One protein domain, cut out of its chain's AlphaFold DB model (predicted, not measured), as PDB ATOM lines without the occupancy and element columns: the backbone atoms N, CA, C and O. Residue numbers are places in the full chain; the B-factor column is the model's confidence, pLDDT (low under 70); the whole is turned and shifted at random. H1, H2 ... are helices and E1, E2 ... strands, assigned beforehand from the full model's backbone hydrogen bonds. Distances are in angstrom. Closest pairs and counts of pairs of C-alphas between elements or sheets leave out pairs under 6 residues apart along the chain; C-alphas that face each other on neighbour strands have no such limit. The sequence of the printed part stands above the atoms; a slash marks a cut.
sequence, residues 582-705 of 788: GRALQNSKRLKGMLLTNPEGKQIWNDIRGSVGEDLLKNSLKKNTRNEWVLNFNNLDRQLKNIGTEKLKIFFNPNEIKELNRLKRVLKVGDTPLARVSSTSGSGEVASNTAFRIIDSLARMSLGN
ATOM      1  N   GLY A 582     169.138 126.433 151.876       81.06
ATOM      2  CA  GLY A 582     168.162 125.386 151.521       81.06
ATOM      3  C   GLY A 582     167.067 125.848 150.549       81.06
ATOM      4  O   GLY A 582     166.642 125.085 149.688       81.06
ATOM      5  N   ARG A 583     166.671 127.129 150.614       83.12
ATOM      6  CA  ARG A 583     165.712 127.771 149.687       83.12
ATOM      7  C   ARG A 583     166.377 128.598 148.575       83.12
ATOM      8  O   ARG A 583     165.691 129.267 147.808       83.12
ATOM      9  N   ALA A 584     167.703 128.521 148.443       83.50
ATOM     10  CA  ALA A 584     168.508 129.315 147.507       83.50
ATOM     11  C   ALA A 584     167.986 129.308 146.060       83.50
ATOM     12  O   ALA A 584     167.992 130.339 145.393       83.50
ATOM     13  N   LEU A 585     167.504 128.158 145.573       86.31
ATOM     14  CA  LEU A 585     166.990 128.028 144.207       86.31
ATOM     15  C   LEU A 585     165.768 128.930 143.972       86.31
ATOM     16  O   LEU A 585     165.744 129.699 143.013       86.31
ATOM     17  N   GLN A 586     164.767 128.847 144.852       85.75
ATOM     18  CA  GLN A 586     163.543 129.644 144.760       85.75
ATOM     19  C   GLN A 586     163.857 131.132 144.934       85.75
ATOM     20  O   GLN A 586     163.442 131.947 144.110       85.75
ATOM     21  N   ASN A 587     164.679 131.463 145.934       84.25
ATOM     22  CA  ASN A 587     165.089 132.838 146.219       84.25
ATOM     23  C   ASN A 587     165.819 133.464 145.027       84.25
ATOM     24  O   ASN A 587     165.552 134.604 144.668       84.25
ATOM     25  N   SER A 588     166.706 132.712 144.370       86.88
ATOM     26  CA  SER A 588     167.447 133.191 143.201       86.88
ATOM     27  C   SER A 588     166.575 133.371 141.968       86.88
ATOM     28  O   SER A 588     166.757 134.349 141.248       86.88
ATOM     29  N   LYS A 589     165.613 132.469 141.711       88.56
ATOM     30  CA  LYS A 589     164.650 132.644 140.607       88.56
ATOM     31  C   LYS A 589     163.822 133.908 140.806       88.56
ATOM     32  O   LYS A 589     163.666 134.693 139.875       88.56
ATOM     33  N   ARG A 590     163.341 134.114 142.030       84.31
ATOM     34  CA  ARG A 590     162.547 135.281 142.403       84.31
ATOM     35  C   ARG A 590     163.355 136.574 142.315       84.31
ATOM     36  O   ARG A 590     162.921 137.512 141.655       84.31
ATOM     37  N   LEU A 591     164.558 136.592 142.890       86.62
ATOM     38  CA  LEU A 591     165.467 137.735 142.816       86.62
ATOM     39  C   LEU A 591     165.800 138.096 141.363       86.62
ATOM     40  O   LEU A 591     165.720 139.260 140.982       86.62
ATOM     41  N   LYS A 592     166.105 137.093 140.531       89.62
ATOM     42  CA  LYS A 592     166.316 137.270 139.091       89.62
ATOM     43  C   LYS A 592     165.087 137.880 138.416       89.62
ATOM     44  O   LYS A 592     165.239 138.832 137.664       89.62
ATOM     45  N   GLY A 593     163.888 137.367 138.700       86.56
ATOM     46  CA  GLY A 593     162.636 137.906 138.161       86.56
ATOM     47  C   GLY A 593     162.443 139.387 138.492       86.56
ATOM     48  O   GLY A 593     162.140 140.168 137.603       86.56
ATOM     49  N   MET A 594     162.714 139.787 139.738       84.06
ATOM     50  CA  MET A 594     162.565 141.177 140.199       84.06
ATOM     51  C   MET A 594     163.642 142.129 139.667       84.06
ATOM     52  O   MET A 594     163.402 143.326 139.522       84.06
ATOM     53  N   LEU A 595     164.850 141.622 139.419       85.88
ATOM     54  CA  LEU A 595     165.960 142.428 138.918       85.88
ATOM     55  C   LEU A 595     165.919 142.587 137.400       85.88
ATOM     56  O   LEU A 595     166.286 143.636 136.885       85.88
ATOM     57  N   LEU A 596     165.465 141.575 136.663       87.50
ATOM     58  CA  LEU A 596     165.472 141.619 135.202       87.50
ATOM     59  C   LEU A 596     164.344 142.460 134.588       87.50
ATOM     60  O   LEU A 596     164.340 142.622 133.371       87.50
ATOM     61  N   THR A 597     163.431 143.014 135.390       81.00
ATOM     62  CA  THR A 597     162.368 143.899 134.892       81.00
ATOM     63  C   THR A 597     162.887 145.256 134.414       81.00
ATOM     64  O   THR A 597     162.290 145.834 133.514       81.00
ATOM     65  N   ASN A 598     164.016 145.741 134.952       80.56
ATOM     66  CA  ASN A 598     164.567 147.065 134.644       80.56
ATOM     67  C   ASN A 598     166.063 147.007 134.264       80.56
ATOM     68  O   ASN A 598     166.787 146.129 134.747       80.56
ATOM     69  N   PRO A 599     166.583 147.964 133.465       80.25
ATOM     70  CA  PRO A 599     168.003 148.013 133.089       80.25
ATOM     71  C   PRO A 599     168.972 148.084 134.282       80.25
ATOM     72  O   PRO A 599     169.971 147.366 134.299       80.25
ATOM     73  N   GLU A 600     168.657 148.895 135.301       80.88
ATOM     74  CA  GLU A 600     169.447 149.010 136.542       80.88
ATOM     75  C   GLU A 600     169.507 147.663 137.281       80.88
ATOM     76  O   GLU A 600     170.581 147.183 137.647       80.88
ATOM     77  N   GLY A 601     168.365 146.984 137.417       81.56
ATOM     78  CA  GLY A 601     168.307 145.663 138.034       81.56
ATOM     79  C   GLY A 601     169.065 144.600 137.229       81.56
ATOM     80  O   GLY A 601     169.749 143.761 137.814       81.56
ATOM     81  N   LYS A 602     169.056 144.669 135.889       84.38
ATOM     82  CA  LYS A 602     169.867 143.788 135.029       84.38
ATOM     83  C   LYS A 602     171.364 143.962 135.286       84.38
ATOM     84  O   LYS A 602     172.096 142.969 135.277       84.38
ATOM     85  N   GLN A 603     171.826 145.186 135.533       80.00
ATOM     86  CA  GLN A 603     173.215 145.447 135.910       80.00
ATOM     87  C   GLN A 603     173.545 144.833 137.275       80.00
ATOM     88  O   GLN A 603     174.496 144.060 137.367       80.00
ATOM     89  N   ILE A 604     172.705 145.072 138.286       79.00
ATOM     90  CA  ILE A 604     172.860 144.487 139.628       79.00
ATOM     91  C   ILE A 604     172.872 142.955 139.559       79.00
ATOM     92  O   ILE A 604     173.691 142.300 140.201       79.00
ATOM     93  N   TRP A 605     172.003 142.359 138.741       87.31
ATOM     94  CA  TRP A 605     171.981 140.914 138.533       87.31
ATOM     95  C   TRP A 605     173.285 140.395 137.921       87.31
ATOM     96  O   TRP A 605     173.798 139.363 138.351       87.31
ATOM     97  N   ASN A 606     173.851 141.105 136.943       82.75
ATOM     98  CA  ASN A 606     175.148 140.741 136.375       82.75
ATOM     99  C   ASN A 606     176.278 140.874 137.403       82.75
ATOM    100  O   ASN A 606     177.139 139.996 137.452       82.75
ATOM    101  N   ASP A 607     176.245 141.891 138.268       78.06
ATOM    102  CA  ASP A 607     177.207 142.025 139.366       78.06
ATOM    103  C   ASP A 607     177.080 140.861 140.368       78.06
ATOM    104  O   ASP A 607     178.093 140.288 140.769       78.06
ATOM    105  N   ILE A 608     175.857 140.425 140.703       82.06
ATOM    106  CA  ILE A 608     175.622 139.235 141.541       82.06
ATOM    107  C   ILE A 608     176.191 137.981 140.869       82.06
ATOM    108  O   ILE A 608     176.932 137.238 141.508       82.06
ATOM    109  N   ARG A 609     175.899 137.748 139.580       86.19
ATOM    110  CA  ARG A 609     176.469 136.620 138.814       86.19
ATOM    111  C   ARG A 609     177.998 136.645 138.836       86.19
ATOM    112  O   ARG A 609     178.616 135.599 139.032       86.19
ATOM    113  N   GLY A 610     178.593 137.828 138.678       80.88
ATOM    114  CA  GLY A 610     180.034 138.048 138.782       80.88
ATOM    115  C   GLY A 610     180.583 137.651 140.152       80.88
ATOM    116  O   GLY A 610     181.541 136.883 140.218       80.88
ATOM    117  N   SER A 611     179.941 138.083 141.241       79.75
ATOM    118  CA  SER A 611     180.319 137.701 142.610       79.75
ATOM    119  C   SER A 611     180.186 136.197 142.866       79.75
ATOM    120  O   SER A 611     181.048 135.612 143.517       79.75
ATOM    121  N   VAL A 612     179.152 135.541 142.324       83.75
ATOM    122  CA  VAL A 612     179.002 134.075 142.411       83.75
ATOM    123  C   VAL A 612     180.125 133.361 141.656       83.75
ATOM    124  O   VAL A 612     180.674 132.384 142.161       83.75
ATOM    125  N   GLY A 613     180.495 133.850 140.469       84.50
ATOM    126  CA  GLY A 613     181.639 133.333 139.715       84.50
ATOM    127  C   GLY A 613     182.967 133.525 140.454       84.50
ATOM    128  O   GLY A 613     183.775 132.600 140.513       84.50
ATOM    129  N   GLU A 614     183.170 134.693 141.066       81.00
ATOM    130  CA  GLU A 614     184.361 135.016 141.859       81.00
ATOM    131  C   GLU A 614     184.479 134.106 143.096       81.00
ATOM    132  O   GLU A 614     185.541 133.525 143.310       81.00
ATOM    133  N   ASP A 615     183.396 133.891 143.853       83.81
ATOM    134  CA  ASP A 615     183.371 132.970 145.005       83.81
ATOM    135  C   ASP A 615     183.591 131.513 144.592       83.81
ATOM    136  O   ASP A 615     184.354 130.788 145.235       83.81
ATOM    137  N   LEU A 616     182.972 131.083 143.487       86.62
ATOM    138  CA  LEU A 616     183.178 129.750 142.928       86.62
ATOM    139  C   LEU A 616     184.657 129.531 142.608       86.62
ATOM    140  O   LEU A 616     185.226 128.524 143.031       86.62
ATOM    141  N   LEU A 617     185.299 130.474 141.913       84.81
ATOM    142  CA  LEU A 617     186.717 130.375 141.564       84.81
ATOM    143  C   LEU A 617     187.614 130.464 142.799       84.81
ATOM    144  O   LEU A 617     188.479 129.608 142.961       84.81
ATOM    145  N   LYS A 618     187.378 131.422 143.701       85.12
ATOM    146  CA  LYS A 618     188.150 131.608 144.941       85.12
ATOM    147  C   LYS A 618     188.141 130.349 145.807       85.12
ATOM    148  O   LYS A 618     189.198 129.885 146.225       85.12
ATOM    149  N   ASN A 619     186.973 129.732 145.987       88.12
ATOM    150  CA  ASN A 619     186.827 128.483 146.741       88.12
ATOM    151  C   ASN A 619     187.316 127.240 145.974       88.12
ATOM    152  O   ASN A 619     187.375 126.147 146.543       88.12
ATOM    153  N   SER A 620     187.661 127.397 144.694       88.12
ATOM    154  CA  SER A 620     188.299 126.371 143.866       88.12
ATOM    155  C   SER A 620     189.829 126.429 143.916       88.12
ATOM    156  O   SER A 620     190.492 125.514 143.421       88.12
ATOM    157  N   LEU A 621     190.411 127.474 144.516       87.50
ATOM    158  CA  LEU A 621     191.857 127.616 144.654       87.50
ATOM    159  C   LEU A 621     192.402 126.742 145.793       87.50
ATOM    160  O   LEU A 621     191.734 126.469 146.793       87.50
ATOM    161  N   LYS A 622     193.650 126.301 145.648       88.12
ATOM    162  CA  LYS A 622     194.451 125.627 146.673       88.12
ATOM    163  C   LYS A 622     195.887 126.133 146.572       88.12
ATOM    164  O   LYS A 622     196.369 126.399 145.478       88.12
ATOM    165  N   LYS A 623     196.588 126.246 147.697       82.12
ATOM    166  CA  LYS A 623     198.025 126.539 147.684       82.12
ATOM    167  C   LYS A 623     198.820 125.319 147.212       82.12
ATOM    168  O   LYS A 623     198.611 124.217 147.724       82.12
ATOM    169  N   ASN A 624     199.707 125.511 146.237       81.00
ATOM    170  CA  ASN A 624     200.653 124.487 145.793       81.00
ATOM    171  C   ASN A 624     201.838 124.358 146.779       81.00
ATOM    172  O   ASN A 624     201.913 125.058 147.790       81.00
ATOM    173  N   THR A 625     202.790 123.468 146.484       76.19
ATOM    174  CA  THR A 625     204.015 123.273 147.289       76.19
ATOM    175  C   THR A 625     204.922 124.506 147.339       76.19
ATOM    176  O   THR A 625     205.728 124.625 148.257       76.19
ATOM    177  N   ARG A 626     204.768 125.441 146.395       76.38
ATOM    178  CA  ARG A 626     205.452 126.742 146.354       76.38
ATOM    179  C   ARG A 626     204.662 127.856 147.055       76.38
ATOM    180  O   ARG A 626     205.055 129.013 146.978       76.38
ATOM    181  N   ASN A 627     203.575 127.520 147.763       79.19
ATOM    182  CA  ASN A 627     202.682 128.464 148.448       79.19
ATOM    183  C   ASN A 627     201.966 129.459 147.502       79.19
ATOM    184  O   ASN A 627     201.470 130.494 147.946       79.19
ATOM    185  N   GLU A 628     201.861 129.131 146.214       76.69
ATOM    186  CA  GLU A 628     201.119 129.900 145.210       76.69
ATOM    187  C   GLU A 628     199.689 129.362 145.092       76.69
ATOM    188  O   GLU A 628     199.462 128.150 145.160       76.69
ATOM    189  N   TRP A 629     198.710 130.250 144.911       79.19
ATOM    190  CA  TRP A 629     197.325 129.844 144.687       79.19
ATOM    191  C   TRP A 629     197.152 129.301 143.270       79.19
ATOM    192  O   TRP A 629     197.325 130.021 142.290       79.19
ATOM    193  N   VAL A 630     196.768 128.032 143.168       80.88
ATOM    194  CA  VAL A 630     196.456 127.359 141.905       80.88
ATOM    195  C   VAL A 630     195.023 126.843 141.928       80.88
ATOM    196  O   VAL A 630     194.505 126.458 142.978       80.88
ATOM    197  N   LEU A 631     194.363 126.829 140.772       80.38
ATOM    198  CA  LEU A 631     193.061 126.178 140.629       80.38
ATOM    199  C   LEU A 631     193.211 124.671 140.823       80.38
ATOM    200  O   LEU A 631     194.075 124.050 140.215       80.38
ATOM    201  N   ASN A 632     192.347 124.089 141.648       88.94
ATOM    202  CA  ASN A 632     192.351 122.662 141.929       88.94
ATOM    203  C   ASN A 632     191.053 122.006 141.444       88.94
ATOM    204  O   ASN A 632     189.957 122.472 141.763       88.94
ATOM    205  N   PHE A 633     191.174 120.889 140.723       89.25
ATOM    206  CA  PHE A 633     190.040 120.137 140.188       89.25
ATOM    207  C   PHE A 633     189.078 119.686 141.288       89.25
ATOM    208  O   PHE A 633     187.873 119.895 141.165       89.25
ATOM    209  N   ASN A 634     189.594 119.088 142.367       90.94
ATOM    210  CA  ASN A 634     188.751 118.536 143.429       90.94
ATOM    211  C   ASN A 634     187.951 119.633 144.138       90.94
ATOM    212  O   ASN A 634     186.789 119.419 144.486       90.94
ATOM    213  N   ASN A 635     188.549 120.813 144.327       91.94
ATOM    214  CA  ASN A 635     187.846 121.955 144.901       91.94
ATOM    215  C   ASN A 635     186.797 122.508 143.926       91.94
ATOM    216  O   ASN A 635     185.654 122.690 144.338       91.94
ATOM    217  N   LEU A 636     187.131 122.690 142.642       89.75
ATOM    218  CA  LEU A 636     186.175 123.150 141.627       89.75
ATOM    219  C   LEU A 636     184.987 122.197 141.469       89.75
ATOM    220  O   LEU A 636     183.836 122.630 141.478       89.75
ATOM    221  N   ASP A 637     185.245 120.894 141.361       93.56
ATOM    222  CA  ASP A 637     184.200 119.874 141.277       93.56
ATOM    223  C   ASP A 637     183.309 119.885 142.523       93.56
ATOM    224  O   ASP A 637     182.084 119.845 142.404       93.56
ATOM    225  N   ARG A 638     183.906 120.011 143.717       94.31
ATOM    226  CA  ARG A 638     183.159 120.141 144.972       94.31
ATOM    227  C   ARG A 638     182.290 121.397 144.979       94.31
ATOM    228  O   ARG A 638     181.125 121.291 145.338       94.31
ATOM    229  N   GLN A 639     182.800 122.557 144.562       91.94
ATOM    230  CA  GLN A 639     182.006 123.791 144.515       91.94
ATOM    231  C   GLN A 639     180.853 123.692 143.511       91.94
ATOM    232  O   GLN A 639     179.716 124.018 143.849       91.94
ATOM    233  N   LEU A 640     181.107 123.166 142.309       92.50
ATOM    234  CA  LEU A 640     180.064 122.945 141.302       92.50
ATOM    235  C   LEU A 640     178.973 121.990 141.812       92.50
ATOM    236  O   LEU A 640     177.786 122.257 141.619       92.50
ATOM    237  N   LYS A 641     179.357 120.909 142.506       92.81
ATOM    238  CA  LYS A 641     178.418 119.966 143.138       92.81
ATOM    239  C   LYS A 641     177.640 120.596 144.292       92.81
ATOM    240  O   LYS A 641     176.433 120.394 144.371       92.81
ATOM    241  N   ASN A 642     178.306 121.371 145.148       90.38
ATOM    242  CA  ASN A 642     177.684 122.045 146.289       90.38
ATOM    243  C   ASN A 642     176.632 123.071 145.847       90.38
ATOM    244  O   ASN A 642     175.599 123.216 146.498       90.38
ATOM    245  N   ILE A 643     176.877 123.781 144.742       89.94
ATOM    246  CA  ILE A 643     175.889 124.691 144.153       89.94
ATOM    247  C   ILE A 643     174.761 123.882 143.497       89.94
ATOM    248  O   ILE A 643     173.583 124.157 143.723       89.94
ATOM    249  N   GLY A 644     175.114 122.859 142.716       92.06
ATOM    250  CA  GLY A 644     174.170 122.013 141.993       92.06
ATOM    251  C   GLY A 644     173.733 122.610 140.650       92.06
ATOM    252  O   GLY A 644     173.649 123.826 140.463       92.06
ATOM    253  N   THR A 645     173.431 121.733 139.690       90.62
ATOM    254  CA  THR A 645     173.163 122.095 138.287       90.62
ATOM    255  C   THR A 645     171.990 123.059 138.126       90.62
ATOM    256  O   THR A 645     172.077 124.013 137.356       90.62
ATOM    257  N   GLU A 646     170.903 122.852 138.872       91.50
ATOM    258  CA  GLU A 646     169.710 123.700 138.781       91.50
ATOM    259  C   GLU A 646     169.970 125.130 139.263       91.50
ATOM    260  O   GLU A 646     169.488 126.081 138.651       91.50
ATOM    261  N   LYS A 647     170.792 125.311 140.304       90.25
ATOM    262  CA  LYS A 647     171.181 126.653 140.757       90.25
ATOM    263  C   LYS A 647     172.162 127.297 139.781       90.25
ATOM    264  O   LYS A 647     172.005 128.472 139.461       90.25
ATOM    265  N   LEU A 648     173.119 126.531 139.247       90.12
ATOM    266  CA  LEU A 648     174.042 127.028 138.221       90.12
ATOM    267  C   LEU A 648     173.291 127.569 136.999       90.12
ATOM    268  O   LEU A 648     173.644 128.640 136.528       90.12
ATOM    269  N   LYS A 649     172.214 126.914 136.546       94.00
ATOM    270  CA  LYS A 649     171.363 127.397 135.436       94.00
ATOM    271  C   LYS A 649     170.669 128.737 135.708       94.00
ATOM    272  O   LYS A 649     170.255 129.414 134.768       94.00
ATOM    273  N   ILE A 650     170.507 129.138 136.971       92.56
ATOM    274  CA  ILE A 650     169.933 130.451 137.295       92.56
ATOM    275  C   ILE A 650     170.958 131.552 137.024       92.56
ATOM    276  O   ILE A 650     170.614 132.559 136.388       92.56
ATOM    277  N   PHE A 651     172.188 131.345 137.503       89.88
ATOM    278  CA  PHE A 651     173.281 132.318 137.464       89.88
ATOM    279  C   PHE A 651     174.103 132.269 136.185       89.88
ATOM    280  O   PHE A 651     174.704 133.271 135.828       89.88
ATOM    281  N   PHE A 652     174.144 131.143 135.492       90.81
ATOM    282  CA  PHE A 652     174.981 130.951 134.320       90.81
ATOM    283  C   PHE A 652     174.140 130.446 133.160       90.81
ATOM    284  O   PHE A 652     173.248 129.610 133.325       90.81
ATOM    285  N   ASN A 653     174.409 130.973 131.970       88.81
ATOM    286  CA  ASN A 653     173.779 130.473 130.759       88.81
ATOM    287  C   ASN A 653     174.361 129.085 130.390       88.81
ATOM    288  O   ASN A 653     175.413 128.684 130.900       88.81
ATOM    289  N   PRO A 654     173.704 128.317 129.502       90.06
ATOM    290  CA  PRO A 654     174.171 126.977 129.144       90.06
ATOM    291  C   PRO A 654     175.603 126.939 128.592       90.06
ATOM    292  O   PRO A 654     176.321 125.969 128.833       90.06
ATOM    293  N   ASN A 655     176.036 127.987 127.886       85.25
ATOM    294  CA  ASN A 655     177.380 128.068 127.314       85.25
ATOM    295  C   ASN A 655     178.441 128.288 128.402       85.25
ATOM    296  O   ASN A 655     179.448 127.590 128.418       85.25
ATOM    297  N   GLU A 656     178.180 129.156 129.377       84.31
ATOM    298  CA  GLU A 656     179.041 129.369 130.548       84.31
ATOM    299  C   GLU A 656     179.166 128.093 131.387       84.31
ATOM    300  O   GLU A 656     180.255 127.742 131.834       84.31
ATOM    301  N   ILE A 657     178.075 127.339 131.554       88.88
ATOM    302  CA  ILE A 657     178.103 126.043 132.248       88.88
ATOM    303  C   ILE A 657     178.929 125.017 131.462       88.88
ATOM    304  O   ILE A 657     179.670 124.231 132.062       88.88
ATOM    305  N   LYS A 658     178.831 125.000 130.127       85.56
ATOM    306  CA  LYS A 658     179.683 124.154 129.276       85.56
ATOM    307  C   LYS A 658     181.157 124.520 129.439       85.56
ATOM    308  O   LYS A 658     181.970 123.609 129.600       85.56
ATOM    309  N   GLU A 659     181.493 125.807 129.484       81.81
ATOM    310  CA  GLU A 659     182.866 126.274 129.706       81.81
ATOM    311  C   GLU A 659     183.380 125.950 131.116       81.81
ATOM    312  O   GLU A 659     184.494 125.449 131.259       81.81
ATOM    313  N   LEU A 660     182.557 126.086 132.163       85.75
ATOM    314  CA  LEU A 660     182.908 125.633 133.519       85.75
ATOM    315  C   LEU A 660     183.180 124.121 133.566       85.75
ATOM    316  O   LEU A 660     184.136 123.667 134.197       85.75
ATOM    317  N   ASN A 661     182.379 123.321 132.858       86.50
ATOM    318  CA  ASN A 661     182.604 121.878 132.747       86.50
ATOM    319  C   ASN A 661     183.827 121.534 131.885       86.50
ATOM    320  O   ASN A 661     184.504 120.537 132.145       86.50
ATOM    321  N   ARG A 662     184.141 122.342 130.869       82.44
ATOM    322  CA  ARG A 662     185.374 122.222 130.084       82.44
ATOM    323  C   ARG A 662     186.592 122.514 130.953       82.44
ATOM    324  O   ARG A 662     187.496 121.685 130.982       82.44
ATOM    325  N   LEU A 663     186.571 123.601 131.725       81.19
ATOM    326  CA  LEU A 663     187.607 123.937 132.700       81.19
ATOM    327  C   LEU A 663     187.825 122.789 133.684       81.19
ATOM    328  O   LEU A 663     188.947 122.327 133.869       81.19
ATOM    329  N   LYS A 664     186.736 122.258 134.245       85.81
ATOM    330  CA  LYS A 664     186.768 121.082 135.117       85.81
ATOM    331  C   LYS A 664     187.432 119.871 134.442       85.81
ATOM    332  O   LYS A 664     188.231 119.197 135.083       85.81
ATOM    333  N   ARG A 665     187.138 119.578 133.169       82.06
ATOM    334  CA  ARG A 665     187.774 118.465 132.431       82.06
ATOM    335  C   ARG A 665     189.269 118.692 132.211       82.06
ATOM    336  O   ARG A 665     190.048 117.780 132.463       82.06
ATOM    337  N   VAL A 666     189.665 119.899 131.810       76.75
ATOM    338  CA  VAL A 666     191.079 120.261 131.613       76.75
ATOM    339  C   VAL A 666     191.857 120.134 132.924       76.75
ATOM    340  O   VAL A 666     192.913 119.506 132.954       76.75
ATOM    341  N   LEU A 667     191.303 120.649 134.026       79.12
ATOM    342  CA  LEU A 667     191.917 120.528 135.348       79.12
ATOM    343  C   LEU A 667     192.004 119.069 135.808       79.12
ATOM    344  O   LEU A 667     193.011 118.695 136.390       79.12
ATOM    345  N   LYS A 668     191.008 118.222 135.509       83.75
ATOM    346  CA  LYS A 668     191.055 116.784 135.838       83.75
ATOM    347  C   LYS A 668     192.255 116.086 135.195       83.75
ATOM    348  O   LYS A 668     192.927 115.298 135.854       83.75
ATOM    349  N   VAL A 669     192.516 116.372 133.918       73.38
ATOM    350  CA  VAL A 669     193.662 115.805 133.188       73.38
ATOM    351  C   VAL A 669     194.980 116.310 133.782       73.38
ATOM    352  O   VAL A 669     195.909 115.526 133.947       73.38
ATOM    353  N   GLY A 670     195.043 117.592 134.164       65.94
ATOM    354  CA  GLY A 670     196.219 118.186 134.807       65.94
ATOM    355  C   GLY A 670     196.494 117.687 136.235       65.94
ATOM    356  O   GLY A 670     197.655 117.510 136.592       65.94
ATOM    357  N   ASP A 671     195.446 117.425 137.024       64.50
ATOM    358  CA  ASP A 671     195.525 117.005 138.436       64.50
ATOM    359  C   ASP A 671     195.666 115.483 138.625       64.50
ATOM    360  O   ASP A 671     195.737 115.023 139.764       64.50
ATOM    361  N   THR A 672     195.699 114.678 137.554       52.97
ATOM    362  CA  THR A 672     195.902 113.225 137.678       52.97
ATOM    363  C   THR A 672     197.370 112.961 138.046       52.97
ATOM    364  O   THR A 672     198.246 113.196 137.211       52.97
ATOM    365  N   PRO A 673     197.684 112.511 139.279       45.66
ATOM    366  CA  PRO A 673     199.067 112.306 139.689       45.66
ATOM    367  C   PRO A 673     199.694 111.194 138.844       45.66
ATOM    368  O   PRO A 673     199.161 110.087 138.769       45.66
ATOM    369  N   LEU A 674     200.833 111.484 138.212       39.06
ATOM    370  CA  LEU A 674     201.649 110.465 137.555       39.06
ATOM    371  C   LEU A 674     202.122 109.473 138.620       39.06
ATOM    372  O   LEU A 674     202.736 109.863 139.618       39.06
ATOM    373  N   ALA A 675     201.825 108.187 138.426       34.16
ATOM    374  CA  ALA A 675     202.307 107.142 139.312       34.16
ATOM    375  C   ALA A 675     203.847 107.163 139.307       34.16
ATOM    376  O   ALA A 675     204.474 106.826 138.311       34.16
ATOM    377  N   ARG A 676     204.434 107.567 140.443       34.81
ATOM    378  CA  ARG A 676     205.873 107.562 140.788       34.81
ATOM    379  C   ARG A 676     206.768 108.728 140.350       34.81
ATOM    380  O   ARG A 676     207.951 108.676 140.674       34.81
ATOM    381  N   VAL A 677     206.259 109.821 139.780       36.78
ATOM    382  CA  VAL A 677     207.083 111.038 139.607       36.78
ATOM    383  C   VAL A 677     206.350 112.266 140.132       36.78
ATOM    384  O   VAL A 677     205.361 112.712 139.557       36.78
ATOM    385  N   SER A 678     206.872 112.870 141.200       38.69
ATOM    386  CA  SER A 678     206.448 114.174 141.729       38.69
ATOM    387  C   SER A 678     206.872 115.353 140.828       38.69
ATOM    388  O   SER A 678     207.216 116.431 141.316       38.69
ATOM    389  N   SER A 679     206.856 115.178 139.500       35.62
ATOM    390  CA  SER A 679     207.216 116.248 138.564       35.62
ATOM    391  C   SER A 679     206.051 117.226 138.415       35.62
ATOM    392  O   SER A 679     204.955 116.877 137.986       35.62
ATOM    393  N   THR A 680     206.301 118.461 138.834       44.03
ATOM    394  CA  THR A 680     205.329 119.553 138.972       44.03
ATOM    395  C   THR A 680     205.422 120.587 137.845       44.03
ATOM    396  O   THR A 680     204.770 121.619 137.935       44.03
ATOM    397  N   SER A 681     206.215 120.368 136.789       40.91
ATOM    398  CA  SER A 681     206.660 121.485 135.936       40.91
ATOM    399  C   SER A 681     206.116 121.563 134.505       40.91
ATOM    400  O   SER A 681     206.370 122.571 133.873       40.91
ATOM    401  N   GLY A 682     205.361 120.589 133.976       41.03
ATOM    402  CA  GLY A 682     204.918 120.643 132.562       41.03
ATOM    403  C   GLY A 682     203.403 120.668 132.338       41.03
ATOM    404  O   GLY A 682     202.871 121.514 131.623       41.03
ATOM    405  N   SER A 683     202.668 119.743 132.959       44.88
ATOM    406  CA  SER A 683     201.208 119.627 132.792       44.88
ATOM    407  C   SER A 683     200.435 120.725 133.530       44.88
ATOM    408  O   SER A 683     199.385 121.164 133.059       44.88
ATOM    409  N   GLY A 684     200.982 121.212 134.649       42.31
ATOM    410  CA  GLY A 684     200.405 122.303 135.434       42.31
ATOM    411  C   GLY A 684     200.381 123.639 134.688       42.31
ATOM    412  O   GLY A 684     199.403 124.369 134.803       42.31
ATOM    413  N   GLU A 685     201.389 123.942 133.865       44.09
ATOM    414  CA  GLU A 685     201.456 125.189 133.085       44.09
ATOM    415  C   GLU A 685     200.452 125.220 131.925       44.09
ATOM    416  O   GLU A 685     199.801 126.240 131.703       44.09
ATOM    417  N   VAL A 686     200.245 124.100 131.223       46.94
ATOM    418  CA  VAL A 686     199.238 123.995 130.147       46.94
ATOM    419  C   VAL A 686     197.815 124.058 130.712       46.94
ATOM    420  O   VAL A 686     196.955 124.753 130.158       46.94
ATOM    421  N   ALA A 687     197.569 123.383 131.841       46.94
ATOM    422  CA  ALA A 687     196.298 123.468 132.556       46.94
ATOM    423  C   ALA A 687     196.056 124.885 133.104       46.94
ATOM    424  O   ALA A 687     194.946 125.395 132.981       46.94
ATOM    425  N   SER A 688     197.097 125.546 133.620       46.69
ATOM    426  CA  SER A 688     197.046 126.926 134.113       46.69
ATOM    427  C   SER A 688     196.765 127.925 132.985       46.69
ATOM    428  O   SER A 688     195.810 128.688 133.077       46.69
ATOM    429  N   ASN A 689     197.478 127.858 131.856       48.41
ATOM    430  CA  ASN A 689     197.261 128.739 130.696       48.41
ATOM    431  C   ASN A 689     195.876 128.552 130.054       48.41
ATOM    432  O   ASN A 689     195.240 129.521 129.636       48.41
ATOM    433  N   THR A 690     195.373 127.316 130.005       51.25
ATOM    434  CA  THR A 690     194.006 127.035 129.538       51.25
ATOM    435  C   THR A 690     192.966 127.514 130.552       51.25
ATOM    436  O   THR A 690     191.947 128.085 130.161       51.25
ATOM    437  N   ALA A 691     193.239 127.363 131.851       49.91
ATOM    438  CA  ALA A 691     192.402 127.907 132.911       49.91
ATOM    439  C   ALA A 691     192.342 129.436 132.857       49.91
ATOM    440  O   ALA A 691     191.250 129.982 132.944       49.91
ATOM    441  N   PHE A 692     193.459 130.123 132.607       51.94
ATOM    442  CA  PHE A 692     193.492 131.574 132.425       51.94
ATOM    443  C   PHE A 692     192.632 132.033 131.243       51.94
ATOM    444  O   PHE A 692     191.865 132.975 131.401       51.94
ATOM    445  N   ARG A 693     192.669 131.340 130.094       53.91
ATOM    446  CA  ARG A 693     191.800 131.658 128.939       53.91
ATOM    447  C   ARG A 693     190.313 131.465 129.247       53.91
ATOM    448  O   ARG A 693     189.492 132.273 128.821       53.91
ATOM    449  N   ILE A 694     189.958 130.418 129.992       52.91
ATOM    450  CA  ILE A 694     188.559 130.156 130.355       52.91
ATOM    451  C   ILE A 694     188.083 131.141 131.433       52.91
ATOM    452  O   ILE A 694     186.988 131.681 131.299       52.91
ATOM    453  N   ILE A 695     188.905 131.443 132.446       52.72
ATOM    454  CA  ILE A 695     188.629 132.472 133.465       52.72
ATOM    455  C   ILE A 695     188.444 133.838 132.805       52.72
ATOM    456  O   ILE A 695     187.493 134.539 133.133       52.72
ATOM    457  N   ASP A 696     189.304 134.194 131.853       50.62
ATOM    458  CA  ASP A 696     189.196 135.439 131.095       50.62
ATOM    459  C   ASP A 696     187.922 135.456 130.230       50.62
ATOM    460  O   ASP A 696     187.203 136.450 130.218       50.62
ATOM    461  N   SER A 697     187.538 134.335 129.605       52.69
ATOM    462  CA  SER A 697     186.253 134.236 128.892       52.69
ATOM    463  C   SER A 697     185.039 134.393 129.822       52.69
ATOM    464  O   SER A 697     184.113 135.132 129.498       52.69
ATOM    465  N   LEU A 698     185.062 133.787 131.015       49.56
ATOM    466  CA  LEU A 698     183.990 133.883 132.012       49.56
ATOM    467  C   LEU A 698     183.908 135.297 132.604       49.56
ATOM    468  O   LEU A 698     182.816 135.840 132.793       49.56
ATOM    469  N   ALA A 699     185.060 135.928 132.841       51.28
ATOM    470  CA  ALA A 699     185.145 137.316 133.260       51.28
ATOM    471  C   ALA A 699     184.570 138.242 132.179       51.28
ATOM    472  O   ALA A 699     183.681 139.037 132.476       51.28
ATOM    473  N   ARG A 700     184.968 138.080 130.912       53.56
ATOM    474  CA  ARG A 700     184.458 138.868 129.775       53.56
ATOM    475  C   ARG A 700     182.960 138.664 129.532       53.56
ATOM    476  O   ARG A 700     182.262 139.634 129.252       53.56
ATOM    477  N   MET A 701     182.437 137.450 129.710       49.03
ATOM    478  CA  MET A 701     180.999 137.166 129.593       49.03
ATOM    479  C   MET A 701     180.169 137.766 130.740       49.03
ATOM    480  O   MET A 701     179.033 138.181 130.513       49.03
ATOM    481  N   SER A 702     180.725 137.873 131.953       42.59
ATOM    482  CA  SER A 702     180.050 138.538 133.084       42.59
ATOM    483  C   SER A 702     180.173 140.070 133.063       42.59
ATOM    484  O   SER A 702     179.290 140.762 133.568       42.59
ATOM    485  N   LEU A 703     181.230 140.612 132.444       42.47
ATOM    486  CA  LEU A 703     181.575 142.042 132.475       42.47
ATOM    487  C   LEU A 703     181.271 142.793 131.174       42.47
ATOM    488  O   LEU A 703     181.337 144.019 131.172       42.47
ATOM    489  N   GLY A 704     180.896 142.102 130.092       40.09
ATOM    490  CA  GLY A 704     180.630 142.699 128.775       40.09
ATOM    491  C   GLY A 704     179.545 143.789 128.737       40.09
ATOM    492  O   GLY A 704     179.428 144.481 127.736       40.09
ATOM    493  N   ASN A 705     178.797 144.003 129.827       42.03
ATOM    494  CA  ASN A 705     177.795 145.072 129.949       42.03
ATOM    495  C   ASN A 705     178.264 146.300 130.762       42.03
ATOM    496  O   ASN A 705     177.472 147.214 130.972       42.03
TER     497      ASN A 705
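AT A GLANCE: This is residues 582 to 705 of the 788 residues of an uncharacterized protein of Parcubacteria group bacterium (UniProt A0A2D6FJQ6). Four helices, H2, H3, H5 and H6, form an elongated, loosely closed up-and-down bundle, each running against the one before it in the chain. At one end H1 and the short H4 lie side by side; toward the other end are the small strand hairpin E1 and E2 and a loop whose residues 673 to 679 stick out. The printed part has 124 residues, mostly helix, with six named helices and two named strands in the order H1 H2 E1 E2 H3 H4 H5 H6; the sheet, E1 - E2, is antiparallel. It is only just compact, close to loose, with a radius of gyration of the C-alphas of 16.4 A and spans of 56 by 30 by 25 A.

HOW THE PARTS SIT: H1, residues 584 to 595, touches H2, residues 599 to 618, with residues 592 to 595 alone; the closest C-alphas, of Leu 595 and Gly 601, are 4.1 A apart. They form a helical hairpin, at a shallow tilt of 33 degrees, only just short of steep. E1, residues 621 to 623, and E2, residues 629 to 631, are an antiparallel hairpin; N 622 and O 630 are within hydrogen-bond range at 2.8 A. H3, residues 633 to 643, touches H2, closest at the C-alphas of Gln 639 and Leu 616, 6.3 A, at a steep tilt of 42 degrees, opposite ways. H4, residues 645 to 651, touches H1, closest at the C-alphas of Lys 647 and Leu 585, 5.6 A, at a shallow tilt of 23 degrees, the same way. H5, residues 654 to 670, touches H3, closest at the C-alphas of Leu 667 and Phe 633, 5.2 A, at a shallow tilt of 31 degrees, opposite ways. H6, residues 683 to 703, forms a helical hairpin with H5, at a shallow tilt of 15 degrees, the closest C-alphas, of Gly 670 and Ser 683, 5.6 A apart. H6 touches H2 with residues 699 to 703 alone, closest at the C-alphas of Ser 702 and Gly 610, 5.7 A. H2 and H5 are apart, and so are H3 and H6. Every O i to N i+4 pair is within hydrogen-bond range in H1, H2, H3, H5 and H6; in H4 it is 2 of 3.

IN THESE COORDINATES: H1 begins at C-alpha 584, (168.508, 129.315, 147.507), and is 15.9 A long. H2 measures 28.6 A, H3 15.4 A and H5 24.4 A from first to last C-alpha. H6, 29.8 A, ends at C-alpha 703, (181.575, 142.042, 132.475).

THE WHOLE: The C-alphas farthest apart, of Asn 598 and Arg 676, are 57.5 A apart. The printed part has no cut. The link H5 to H6, of 12 residues, is long; the other links are tight. Mean pLDDT of the printed part is 74.1; residues 670 to 705 are under 70.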